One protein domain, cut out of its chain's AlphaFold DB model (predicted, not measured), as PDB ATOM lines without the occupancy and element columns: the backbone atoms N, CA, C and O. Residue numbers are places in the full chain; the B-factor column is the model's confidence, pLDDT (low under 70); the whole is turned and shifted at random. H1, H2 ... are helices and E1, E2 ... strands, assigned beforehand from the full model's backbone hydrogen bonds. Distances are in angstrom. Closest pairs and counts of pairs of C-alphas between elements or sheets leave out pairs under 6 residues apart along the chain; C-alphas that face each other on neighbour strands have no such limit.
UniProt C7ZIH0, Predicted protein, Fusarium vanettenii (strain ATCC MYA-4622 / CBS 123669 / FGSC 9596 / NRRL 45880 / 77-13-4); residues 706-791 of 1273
ATOM      1  N   LEU A 706      80.737 107.369  26.563       79.06
ATOM      2  CA  LEU A 706      81.139 107.889  25.259       79.06
ATOM      3  C   LEU A 706      80.530 109.290  25.066       79.06
ATOM      4  O   LEU A 706      79.326 109.465  25.285       79.06
ATOM      5  N   GLN A 707      81.335 110.284  24.674       70.81
ATOM      6  CA  GLN A 707      80.856 111.665  24.551       70.81
ATOM      7  C   GLN A 707      79.703 111.755  23.534       70.81
ATOM      8  O   GLN A 707      79.739 111.149  22.465       70.81
ATOM      9  N   GLY A 708      78.640 112.478  23.897       68.81
ATOM     10  CA  GLY A 708      77.395 112.558  23.123       68.81
ATOM     11  C   GLY A 708      76.330 111.504  23.472       68.81
ATOM     12  O   GLY A 708      75.158 111.723  23.164       68.81
ATOM     13  N   CYS A 709      76.667 110.417  24.179       76.69
ATOM     14  CA  CYS A 709      75.696 109.421  24.664       76.69
ATOM     15  C   CYS A 709      75.061 109.827  26.013       76.69
ATOM     16  O   CYS A 709      75.176 109.130  27.026       76.69
ATOM     17  N   LEU A 710      74.387 110.981  26.012       84.88
ATOM     18  CA  LEU A 710      73.660 111.549  27.155       84.88
ATOM     19  C   LEU A 710      72.437 110.692  27.529       84.88
ATOM     20  O   LEU A 710      71.763 110.161  26.644       84.88
ATOM     21  N   GLY A 711      72.109 110.587  28.821       87.25
ATOM     22  CA  GLY A 711      70.956 109.810  29.286       87.25
ATOM     23  C   GLY A 711      71.016 109.322  30.738       87.25
ATOM     24  O   GLY A 711      71.834 109.774  31.548       87.25
ATOM     25  N   LEU A 712      70.136 108.368  31.053       88.81
ATOM     26  CA  LEU A 712      69.982 107.739  32.368       88.81
ATOM     27  C   LEU A 712      70.653 106.358  32.394       88.81
ATOM     28  O   LEU A 712      70.288 105.471  31.629       88.81
ATOM     29  N   GLU A 713      71.611 106.161  33.296       92.44
ATOM     30  CA  GLU A 713      72.243 104.862  33.555       92.44
ATOM     31  C   GLU A 713      71.527 104.122  34.683       92.44
ATOM     32  O   GLU A 713      71.212 104.723  35.712       92.44
ATOM     33  N   LEU A 714      71.267 102.829  34.472       89.12
ATOM     34  CA  LEU A 714      70.525 101.955  35.380       89.12
ATOM     35  C   LEU A 714      71.291 100.640  35.628       89.12
ATOM     36  O   LEU A 714      71.878 100.089  34.693       89.12
ATOM     37  N   PRO A 715      71.220 100.065  36.843       88.81
ATOM     38  CA  PRO A 715      71.624  98.685  37.097       88.81
ATOM     39  C   PRO A 715      70.827  97.688  36.238       88.81
ATOM     40  O   PRO A 715      69.595  97.757  36.181       88.81
ATOM     41  N   TYR A 716      71.511  96.712  35.627       85.81
ATOM     42  CA  TYR A 716      70.868  95.691  34.785       85.81
ATOM     43  C   TYR A 716      69.703  94.942  35.469       85.81
ATOM     44  O   TYR A 716      68.686  94.748  34.804       85.81
ATOM     45  N   PRO A 717      69.742  94.591  36.775       83.75
ATOM     46  CA  PRO A 717      68.607  93.943  37.438       83.75
ATOM     47  C   PRO A 717      67.312  94.769  37.440       83.75
ATOM     48  O   PRO A 717      66.234  94.192  37.316       83.75
ATOM     49  N   LEU A 718      67.393  96.106  37.522       81.44
ATOM     50  CA  LEU A 718      66.214  96.981  37.436       81.44
ATOM     51  C   LEU A 718      65.691  97.067  36.001       81.44
ATOM     52  O   LEU A 718      64.486  96.955  35.783       81.44
ATOM     53  N   LEU A 719      66.598  97.184  35.023       79.19
ATOM     54  CA  LEU A 719      66.234  97.118  33.606       79.19
ATOM     55  C   LEU A 719      65.528  95.790  33.295       79.19
ATOM     56  O   LEU A 719      64.497  95.808  32.634       79.19
ATOM     57  N   ARG A 720      66.040  94.667  33.831       77.44
ATOM     58  CA  ARG A 720      65.487  93.311  33.690       77.44
ATOM     59  C   ARG A 720      64.121  93.145  34.364       77.44
ATOM     60  O   ARG A 720      63.226  92.547  33.777       77.44
ATOM     61  N   HIS A 721      63.936  93.676  35.573       71.50
ATOM     62  CA  HIS A 721      62.668  93.554  36.304       71.50
ATOM     63  C   HIS A 721      61.493  94.220  35.565       71.50
ATOM     64  O   HIS A 721      60.365  93.728  35.609       71.50
ATOM     65  N   ALA A 722      61.767  95.305  34.835       65.31
ATOM     66  CA  ALA A 722      60.771  96.041  34.064       65.31
ATOM     67  C   ALA A 722      60.464  95.460  32.668       65.31
ATOM     68  O   ALA A 722      59.549  95.960  32.012       65.31
ATOM     69  N   GLN A 723      61.181  94.430  32.199       68.75
ATOM     70  CA  GLN A 723      60.977  93.855  30.861       68.75
ATOM     71  C   GLN A 723      59.670  93.060  30.789       68.75
ATOM     72  O   GLN A 723      59.313  92.347  31.730       68.75
ATOM     73  N   ASP A 724      58.952  93.168  29.673       58.44
ATOM     74  CA  ASP A 724      57.710  92.418  29.431       58.44
ATOM     75  C   ASP A 724      57.961  91.070  28.728       58.44
ATOM     76  O   ASP A 724      57.334  90.065  29.051       58.44
ATOM     77  N   THR A 725      58.935  91.030  27.812       55.09
ATOM     78  CA  THR A 725      59.269  89.858  26.982       55.09
ATOM     79  C   THR A 725      60.750  89.839  26.593       55.09
ATOM     80  O   THR A 725      61.258  90.853  26.108       55.09
ATOM     81  N   ASP A 726      61.409  88.681  26.694       53.78
ATOM     82  CA  ASP A 726      62.738  88.442  26.109       53.78
ATOM     83  C   ASP A 726      62.635  88.359  24.569       53.78
ATOM     84  O   ASP A 726      62.112  87.385  24.025       53.78
ATOM     85  N   LEU A 727      63.112  89.388  23.853       45.25
ATOM     86  CA  LEU A 727      62.993  89.520  22.388       45.25
ATOM     87  C   LEU A 727      64.289  90.016  21.705       45.25
ATOM     88  O   LEU A 727      64.280  90.917  20.860       45.25
ATOM     89  N   GLY A 728      65.412  89.372  22.047       59.34
ATOM     90  CA  GLY A 728      66.704  89.535  21.364       59.34
ATOM     91  C   GLY A 728      67.211  90.978  21.372       59.34
ATOM     92  O   GLY A 728      67.370  91.571  22.436       59.34
ATOM     93  N   ASP A 729      67.411  91.552  20.183       55.69
ATOM     94  CA  ASP A 729      67.922  92.917  19.964       55.69
ATOM     95  C   ASP A 729      67.021  94.043  20.530       55.69
ATOM     96  O   ASP A 729      67.383  95.224  20.489       55.69
ATOM     97  N   SER A 730      65.829  93.703  21.037       57.19
ATOM     98  CA  SER A 730      64.827  94.656  21.524       57.19
ATOM     99  C   SER A 730      64.185  94.241  22.850       57.19
ATOM    100  O   SER A 730      63.952  93.066  23.128       57.19
ATOM    101  N   CYS A 731      63.868  95.241  23.668       62.72
ATOM    102  CA  CYS A 731      63.333  95.114  25.012       62.72
ATOM    103  C   CYS A 731      62.169  96.095  25.205       62.72
ATOM    104  O   CYS A 731      62.361  97.307  25.204       62.72
ATOM    105  N   ARG A 732      60.960  95.580  25.432       59.94
ATOM    106  CA  ARG A 732      59.832  96.397  25.896       59.94
ATOM    107  C   ARG A 732      59.855  96.498  27.415       59.94
ATOM    108  O   ARG A 732      59.827  95.465  28.088       59.94
ATOM    109  N   LEU A 733      59.858  97.721  27.944       62.84
ATOM    110  CA  LEU A 733      59.529  97.974  29.347       62.84
ATOM    111  C   LEU A 733      58.006  98.023  29.518       62.84
ATOM    112  O   LEU A 733      57.310  98.561  28.657       62.84
ATOM    113  N   LYS A 734      57.499  97.455  30.617       53.88
ATOM    114  CA  LYS A 734      56.059  97.338  30.904       53.88
ATOM    115  C   LYS A 734      55.378  98.703  31.036       53.88
ATOM    116  O   LYS A 734      54.524  99.055  30.228       53.88
ATOM    117  N   GLU A 735      55.775  99.474  32.046       53.03
ATOM    118  CA  GLU A 735      55.242 100.805  32.335       53.03
ATOM    119  C   GLU A 735      56.383 101.731  32.817       53.03
ATOM    120  O   GLU A 735      57.098 101.349  33.747       53.03
ATOM    121  N   PRO A 736      56.597 102.915  32.206       57.62
ATOM    122  CA  PRO A 736      55.973 103.390  30.970       57.62
ATOM    123  C   PRO A 736      56.335 102.467  29.801       57.62
ATOM    124  O   PRO A 736      57.426 101.899  29.778       57.62
ATOM    125  N   SER A 737      55.441 102.344  28.818       61.75
ATOM    126  CA  SER A 737      55.646 101.492  27.641       61.75
ATOM    127  C   SER A 737      56.729 102.070  26.716       61.75
ATOM    128  O   SER A 737      56.430 102.795  25.765       61.75
ATOM    129  N   LEU A 738      57.988 101.783  27.041       71.50
ATOM    130  CA  LEU A 738      59.190 102.172  26.305       71.50
ATOM    131  C   LEU A 738      59.687 100.968  25.500       71.50
ATOM    132  O   LEU A 738      60.079  99.952  26.078       71.50
ATOM    133  N   ASP A 739      59.696 101.096  24.175       74.06
ATOM    134  CA  ASP A 739      60.264 100.090  23.274       74.06
ATOM    135  C   ASP A 739      61.766 100.361  23.146       74.06
ATOM    136  O   ASP A 739      62.211 101.054  22.237       74.06
ATOM    137  N   LEU A 740      62.571  99.846  24.074       79.62
ATOM    138  CA  LEU A 740      64.019 100.014  24.021       79.62
ATOM    139  C   LEU A 740      64.650  99.081  22.981       79.62
ATOM    140  O   LEU A 740      64.386  97.881  22.932       79.62
ATOM    141  N   VAL A 741      65.543  99.629  22.167       78.75
ATOM    142  CA  VAL A 741      66.394  98.895  21.222       78.75
ATOM    143  C   VAL A 741      67.849  99.110  21.629       78.75
ATOM    144  O   VAL A 741      68.209 100.197  22.092       78.75
ATOM    145  N   GLN A 742      68.689  98.082  21.488       79.25
ATOM    146  CA  GLN A 742      70.123  98.235  21.719       79.25
ATOM    147  C   GLN A 742      70.762  99.018  20.562       79.25
ATOM    148  O   GLN A 742      70.834  98.536  19.435       79.25
ATOM    149  N   ALA A 743      71.288 100.203  20.868       78.69
ATOM    150  CA  ALA A 743      71.962 101.080  19.913       78.69
ATOM    151  C   ALA A 743      73.397 100.611  19.594       78.69
ATOM    152  O   ALA A 743      73.920 100.827  18.502       78.69
ATOM    153  N   GLY A 744      74.058  99.961  20.559       80.25
ATOM    154  CA  GLY A 744      75.418  99.442  20.411       80.25
ATOM    155  C   GLY A 744      76.099  99.167  21.752       80.25
ATOM    156  O   GLY A 744      75.449  99.107  22.800       80.25
ATOM    157  N   SER A 745      77.424  98.994  21.738       82.56
ATOM    158  CA  SER A 745      78.227  98.982  22.968       82.56
ATOM    159  C   SER A 745      79.633  99.542  22.744       82.56
ATOM    160  O   SER A 745      80.229  99.306  21.693       82.56
ATOM    161  N   ALA A 746      80.165 100.234  23.749       81.50
ATOM    162  CA  ALA A 746      81.536 100.745  23.786       81.50
ATOM    163  C   ALA A 746      82.024 100.779  25.242       81.50
ATOM    164  O   ALA A 746      81.229 101.037  26.145       81.50
ATOM    165  N   ASN A 747      83.310 100.507  25.477       77.50
ATOM    166  CA  ASN A 747      83.993 100.638  26.777       77.50
ATOM    167  C   ASN A 747      83.241  99.988  27.966       77.50
ATOM    168  O   ASN A 747      83.079 100.579  29.030       77.50
ATOM    169  N   GLY A 748      82.718  98.769  27.766       81.81
ATOM    170  CA  GLY A 748      81.951  98.026  28.781       81.81
ATOM    171  C   GLY A 748      80.514  98.521  29.022       81.81
ATOM    172  O   GLY A 748      79.786  97.922  29.812       81.81
ATOM    173  N   VAL A 749      80.077  99.569  28.322       87.69
ATOM    174  CA  VAL A 749      78.728 100.144  28.405       87.69
ATOM    175  C   VAL A 749      77.864  99.643  27.244       87.69
ATOM    176  O   VAL A 749      78.304  99.627  26.093       87.69
ATOM    177  N   VAL A 750      76.626  99.243  27.538       86.81
ATOM    178  CA  VAL A 750      75.569  98.970  26.554       86.81
ATOM    179  C   VAL A 750      74.639 100.175  26.487       86.81
ATOM    180  O   VAL A 750      74.101 100.614  27.507       86.81
ATOM    181  N   TYR A 751      74.438 100.693  25.279       87.44
ATOM    182  CA  TYR A 751      73.598 101.858  25.032       87.44
ATOM    183  C   TYR A 751      72.256 101.421  24.449       87.44
ATOM    184  O   TYR A 751      72.198 100.607  23.526       87.44
ATOM    185  N   TRP A 752      71.184 101.981  24.997       86.06
ATOM    186  CA  TRP A 752      69.794 101.701  24.659       86.06
ATOM    187  C   TRP A 752      69.112 103.002  24.262       86.06
ATOM    188  O   TRP A 752      69.422 104.054  24.822       86.06
ATOM    189  N   HIS A 753      68.139 102.944  23.364       83.69
ATOM    190  CA  HIS A 753      67.251 104.072  23.105       83.69
ATOM    191  C   HIS A 753      65.833 103.604  22.809       83.69
ATOM    192  O   HIS A 753      65.607 102.460  22.428       83.69
ATOM    193  N   ASP A 754      64.884 104.522  22.932       80.00
ATOM    194  CA  ASP A 754      63.500 104.312  22.511       80.00
ATOM    195  C   ASP A 754      63.400 104.060  20.992       80.00
ATOM    196  O   ASP A 754      64.236 104.539  20.218       80.00
ATOM    197  N   LYS A 755      62.413 103.286  20.544       76.00
ATOM    198  CA  LYS A 755      62.312 102.803  19.162       76.00
ATOM    199  C   LYS A 755      61.733 103.875  18.246       76.00
ATOM    200  O   LYS A 755      60.570 104.248  18.351       76.00
ATOM    201  N   HIS A 756      62.539 104.326  17.292       77.12
ATOM    202  CA  HIS A 756      62.195 105.403  16.369       77.12
ATOM    203  C   HIS A 756      62.516 105.022  14.912       77.12
ATOM    204  O   HIS A 756      63.254 104.075  14.652       77.12
ATOM    205  N   ALA A 757      61.897 105.716  13.951       61.25
ATOM    206  CA  ALA A 757      61.863 105.307  12.536       61.25
ATOM    207  C   ALA A 757      63.025 105.838  11.664       61.25
ATOM    208  O   ALA A 757      63.084 105.558  10.467       61.25
ATOM    209  N   HIS A 758      63.933 106.620  12.243       69.75
ATOM    210  CA  HIS A 758      65.077 107.249  11.572       69.75
ATOM    211  C   HIS A 758      66.339 107.020  12.412       69.75
ATOM    212  O   HIS A 758      66.229 106.508  13.516       69.75
ATOM    213  N   LYS A 759      67.524 107.414  11.932       69.12
ATOM    214  CA  LYS A 759      68.739 107.400  12.767       69.12
ATOM    215  C   LYS A 759      68.793 108.631  13.675       69.12
ATOM    216  O   LYS A 759      68.559 109.747  13.204       69.12
ATOM    217  N   CYS A 760      69.156 108.454  14.939       77.50
ATOM    218  CA  CYS A 760      69.374 109.546  15.890       77.50
ATOM    219  C   CYS A 760      70.847 109.961  16.029       77.50
ATOM    220  O   CYS A 760      71.758 109.430  15.387       77.50
ATOM    221  N   SER A 761      71.082 110.930  16.920       77.25
ATOM    222  CA  SER A 761      72.411 111.276  17.430       77.25
ATOM    223  C   SER A 761      73.188 110.051  17.936       77.25
ATOM    224  O   SER A 761      74.328 109.849  17.522       77.25
ATOM    225  N   THR A 762      72.570 109.225  18.785       78.31
ATOM    226  CA  THR A 762      73.197 108.059  19.429       78.31
ATOM    227  C   THR A 762      73.651 107.008  18.415       78.31
ATOM    228  O   THR A 762      74.803 106.586  18.479       78.31
ATOM    229  N   ASP A 763      72.816 106.658  17.427       75.69
ATOM    230  CA  ASP A 763      73.202 105.743  16.339       75.69
ATOM    231  C   ASP A 763      74.441 106.244  15.605       75.69
ATOM    232  O   ASP A 763      75.364 105.486  15.317       75.69
ATOM    233  N   ARG A 764      74.471 107.546  15.291       73.19
ATOM    234  CA  ARG A 764      75.567 108.141  14.530       73.19
ATOM    235  C   ARG A 764      76.880 108.091  15.311       73.19
ATOM    236  O   ARG A 764      77.884 107.706  14.725       73.19
ATOM    237  N   PHE A 765      76.870 108.435  16.601       74.00
ATOM    238  CA  PHE A 765      78.069 108.373  17.450       74.00
ATOM    239  C   PHE A 765      78.539 106.931  17.702       74.00
ATOM    240  O   PHE A 765      79.739 106.664  17.658       74.00
ATOM    241  N   LEU A 766      77.623 105.978  17.900       74.81
ATOM    242  CA  LEU A 766      77.982 104.566  18.077       74.81
ATOM    243  C   LEU A 766      78.416 103.889  16.770       74.81
ATOM    244  O   LEU A 766      79.194 102.942  16.821       74.81
ATOM    245  N   HIS A 767      77.987 104.386  15.607       70.62
ATOM    246  CA  HIS A 767      78.524 103.969  14.310       70.62
ATOM    247  C   HIS A 767      79.927 104.527  14.011       70.62
ATOM    248  O   HIS A 767      80.613 103.940  13.177       70.62
ATOM    249  N   THR A 768      80.357 105.639  14.629       68.19
ATOM    250  CA  THR A 768      81.694 106.230  14.388       68.19
ATOM    251  C   THR A 768      82.732 105.905  15.463       68.19
ATOM    252  O   THR A 768      83.909 105.836  15.127       68.19
ATOM    253  N   HIS A 769      82.327 105.673  16.718       65.31
ATOM    254  CA  HIS A 769      83.246 105.405  17.844       65.31
ATOM    255  C   HIS A 769      82.888 104.152  18.667       65.31
ATOM    256  O   HIS A 769      83.472 103.916  19.723       65.31
ATOM    257  N   GLY A 770      81.900 103.362  18.237       60.25
ATOM    258  CA  GLY A 770      81.458 102.151  18.930       60.25
ATOM    259  C   GLY A 770      81.541 100.902  18.054       60.25
ATOM    260  O   GLY A 770      81.624 100.973  16.828       60.25
ATOM    261  N   ASN A 771      81.456  99.733  18.691       58.72
ATOM    262  CA  ASN A 771      81.294  98.479  17.959       58.72
ATOM    263  C   ASN A 771      79.827  98.356  17.525       58.72
ATOM    264  O   ASN A 771      78.936  98.164  18.360       58.72
ATOM    265  N   GLY A 772      79.581  98.489  16.221       52.28
ATOM    266  CA  GLY A 772      78.247  98.377  15.637       52.28
ATOM    267  C   GLY A 772      77.649  96.975  15.801       52.28
ATOM    268  O   GLY A 772      78.327  95.996  15.521       52.28
ATOM    269  N   LEU A 773      76.378  96.929  16.228       51.12
ATOM    270  CA  LEU A 773      75.456  95.780  16.306       51.12
ATOM    271  C   LEU A 773      76.022  94.410  16.748       51.12
ATOM    272  O   LEU A 773      76.691  93.712  15.993       51.12
ATOM    273  N   GLY A 774      75.567  93.947  17.920       53.22
ATOM    274  CA  GLY A 774      75.582  92.520  18.276       53.22
ATOM    275  C   GLY A 774      76.625  92.095  19.312       53.22
ATOM    276  O   GLY A 774      77.524  91.311  19.017       53.22
ATOM    277  N   VAL A 775      76.461  92.524  20.569       54.00
ATOM    278  CA  VAL A 775      77.020  91.756  21.699       54.00
ATOM    279  C   VAL A 775      76.099  90.560  21.924       54.00
ATOM    280  O   VAL A 775      74.906  90.754  22.130       54.00
ATOM    281  N   ALA A 776      76.628  89.336  21.882       53.12
ATOM    282  CA  ALA A 776      75.813  88.131  22.018       53.12
ATOM    283  C   ALA A 776      75.040  88.099  23.355       53.12
ATOM    284  O   ALA A 776      75.617  88.273  24.431       53.12
ATOM    285  N   PHE A 777      73.730  87.853  23.271       58.72
ATOM    286  CA  PHE A 777      72.784  87.954  24.383       58.72
ATOM    287  C   PHE A 777      72.844  86.747  25.332       58.72
ATOM    288  O   PHE A 777      71.951  85.902  25.337       58.72
ATOM    289  N   SER A 778      73.862  86.685  26.194       68.12
ATOM    290  CA  SER A 778      73.717  85.992  27.478       68.12
ATOM    291  C   SER A 778      73.437  87.012  28.584       68.12
ATOM    292  O   SER A 778      74.100  88.050  28.671       68.12
ATOM    293  N   HIS A 779      72.486  86.713  29.478       71.44
ATOM    294  CA  HIS A 779      72.243  87.556  30.657       71.44
ATOM    295  C   HIS A 779      73.538  87.757  31.468       71.44
ATOM    296  O   HIS A 779      73.799  88.860  31.924       71.44
ATOM    297  N   SER A 780      74.397  86.734  31.543       74.88
ATOM    298  CA  SER A 780      75.700  86.759  32.226       74.88
ATOM    299  C   SER A 780      76.762  87.686  31.605       74.88
ATOM    300  O   SER A 780      77.775  87.958  32.253       74.88
ATOM    301  N   VAL A 781      76.562  88.167  30.371       77.00
ATOM    302  CA  VAL A 781      77.402  89.200  29.730       77.00
ATOM    303  C   VAL A 781      76.796  90.592  29.906       77.00
ATOM    304  O   VAL A 781      77.546  91.550  30.081       77.00
ATOM    305  N   LEU A 782      75.465  90.718  29.900       79.88
ATOM    306  CA  LEU A 782      74.776  91.988  30.163       79.88
ATOM    307  C   LEU A 782      74.881  92.398  31.641       79.88
ATOM    308  O   LEU A 782      75.239  93.527  31.945       79.88
ATOM    309  N   GLU A 783      74.702  91.457  32.566       82.31
ATOM    310  CA  GLU A 783      74.812  91.662  34.018       82.31
ATOM    311  C   GLU A 783      76.193  92.167  34.472       82.31
ATOM    312  O   GLU A 783      76.306  92.815  35.510       82.31
ATOM    313  N   LYS A 784      77.237  91.934  33.666       83.25
ATOM    314  CA  LYS A 784      78.610  92.418  33.891       83.25
ATOM    315  C   LYS A 784      78.916  93.758  33.199       83.25
ATOM    316  O   LYS A 784      80.076  94.164  33.153       83.25
ATOM    317  N   ARG A 785      77.917  94.434  32.622       86.56
ATOM    318  CA  ARG A 785      78.058  95.698  31.879       86.56
ATOM    319  C   ARG A 785      77.213  96.811  32.496       86.56
ATOM    320  O   ARG A 785      76.281  96.568  33.257       86.56
ATOM    321  N   ARG A 786      77.533  98.063  32.152       90.56
ATOM    322  CA  ARG A 786      76.728  99.242  32.531       90.56
ATOM    323  C   ARG A 786      75.698  99.536  31.441       90.56
ATOM    324  O   ARG A 786      76.008  99.372  30.264       90.56
ATOM    325  N   HIS A 787      74.485  99.949  31.806       89.38
ATOM    326  CA  HIS A 787      73.376 100.143  30.861       89.38
ATOM    327  C   HIS A 787      72.910 101.601  30.865       89.38
ATOM    328  O   HIS A 787      72.479 102.096  31.901       89.38
ATOM    329  N   VAL A 788      72.964 102.275  29.710       90.44
ATOM    330  CA  VAL A 788      72.555 103.684  29.548       90.44
ATOM    331  C   VAL A 788      71.367 103.781  28.595       90.44
ATOM    332  O   VAL A 788      71.485 103.400  27.432       90.44
ATOM    333  N   ILE A 789      70.240 104.325  29.061       88.44
ATOM    334  CA  ILE A 789      69.104 104.709  28.217       88.44
ATOM    335  C   ILE A 789      69.328 106.150  27.746       88.44
ATOM    336  O   ILE A 789      69.278 107.090  28.540       88.44
ATOM    337  N   CYS A 790      69.592 106.316  26.454       87.06
ATOM    338  CA  CYS A 790      69.987 107.581  25.849       87.06
ATOM    339  C   CYS A 790      68.792 108.516  25.599       87.06
ATOM    340  O   CYS A 790      67.707 108.070  25.213       87.06
ATOM    341  N   ASP A 791      69.005 109.826  25.754       80.06
ATOM    342  CA  ASP A 791      68.042 110.847  25.322       80.06
ATOM    343  C   ASP A 791      68.324 111.296  23.880       80.06
ATOM    344  O   ASP A 791      69.000 112.289  23.614       80.06
TER     345      ASP A 791
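Overview. This is residues 706 to 791 of the 1273 residues of the protein "Predicted protein" of Fusarium vanettenii (strain ATCC MYA-4622 / CBS 123669 / FGSC 9596 / NRRL 45880 / 77-13-4) (UniProt C7ZIH0). One strongly twisted sheet of six strands, curled like part of a barrel, has H2 packed over E4 on one face, while H1 is on the opposite face, beside the strands. The short helix H3 is off the sheet. The printed part has 86 residues with three named helices and six named strands, along the chain E1 H1 E2 E3 E4 E5 H2 H3 E6; the class is mixed, helices and strands. The sheet's order is E1 E6 E5 E4 E3 E2, mixed. The whole is compact and rounded, with a radius of gyration of the C-alphas of 12.0 A and spans of 31 by 27 by 20 A.

Arrangement. In sheet order the strands are E1, residues 711 to 714, E6, residues 786 to 790, E5, residues 749 to 754, E4, residues 739 to 746, E3, residues 730 to 733, and E2, residues 723 to 727. E2 E3 E4 E5 form a meander, each strand the antiparallel neighbour of the one before. In the hairpin of E4 and E5, N 743 and O 751 are 2.8 A apart; in that of E3 and E4, N 731 and O 740 are 2.8 A apart; in that of E2 and E3, N 724 and O 732 are 2.9 A apart. E5 and E6 are parallel at 29 degrees, with N 752 and O 788 2.8 A apart. E1 and E6 are antiparallel, with N 712 and O 789 2.9 A apart. H2, residues 761 to 769, has a height over the sheet of 8.8 A; it is over E4, only just over E5 with 3 of its C-alphas, and runs along the strands, at 24 degrees to E4 on the local plane. The closest C-alphas of H2 and E4, those of Asp 763 and Ala 743, are 6.0 A apart. H1, residues 716 to 721, is on the opposite face at a height of 7.1 A, over none of the strands. H3, residues 779 to 782, is not on the sheet; it is close to H1 but not clearly touching, with the C-alphas of Leu 782 and Tyr 716 7.1 A apart. E5, H2 H3 and E6 form a strand-helix-strand unit, two parallel neighbour strands with helices between, and its crossover is left-handed. Every O i to N i+4 pair in H1 and H2 is within hydrogen-bond range; H3 is too short for one.

Along the chain. E1 begins at C-alpha 711 (70.956, 109.810, 29.286) and is 10.0 A long; H1 is 8.6 A, E2 9.7 A and E3 10.0 A. E4 is 21.3 A long, from C-alpha 739 (60.264, 100.090, 23.274) to C-alpha 746. E5 is 16.9 A, H2 12.3 A and H3 5.1 A. E6, 12.6 A, ends at C-alpha 790 (69.987, 107.581, 25.849).

Size, cuts and confidence. The two C-alphas farthest apart, those of Glu 735 and Thr 768, are 32.4 A apart. The printed part has no cut, and no link is long. The mean pLDDT of the printed part is 73.2; it is under 70 at residue 708 and residues 722 to 737, 757 to 759 and 768 to 778.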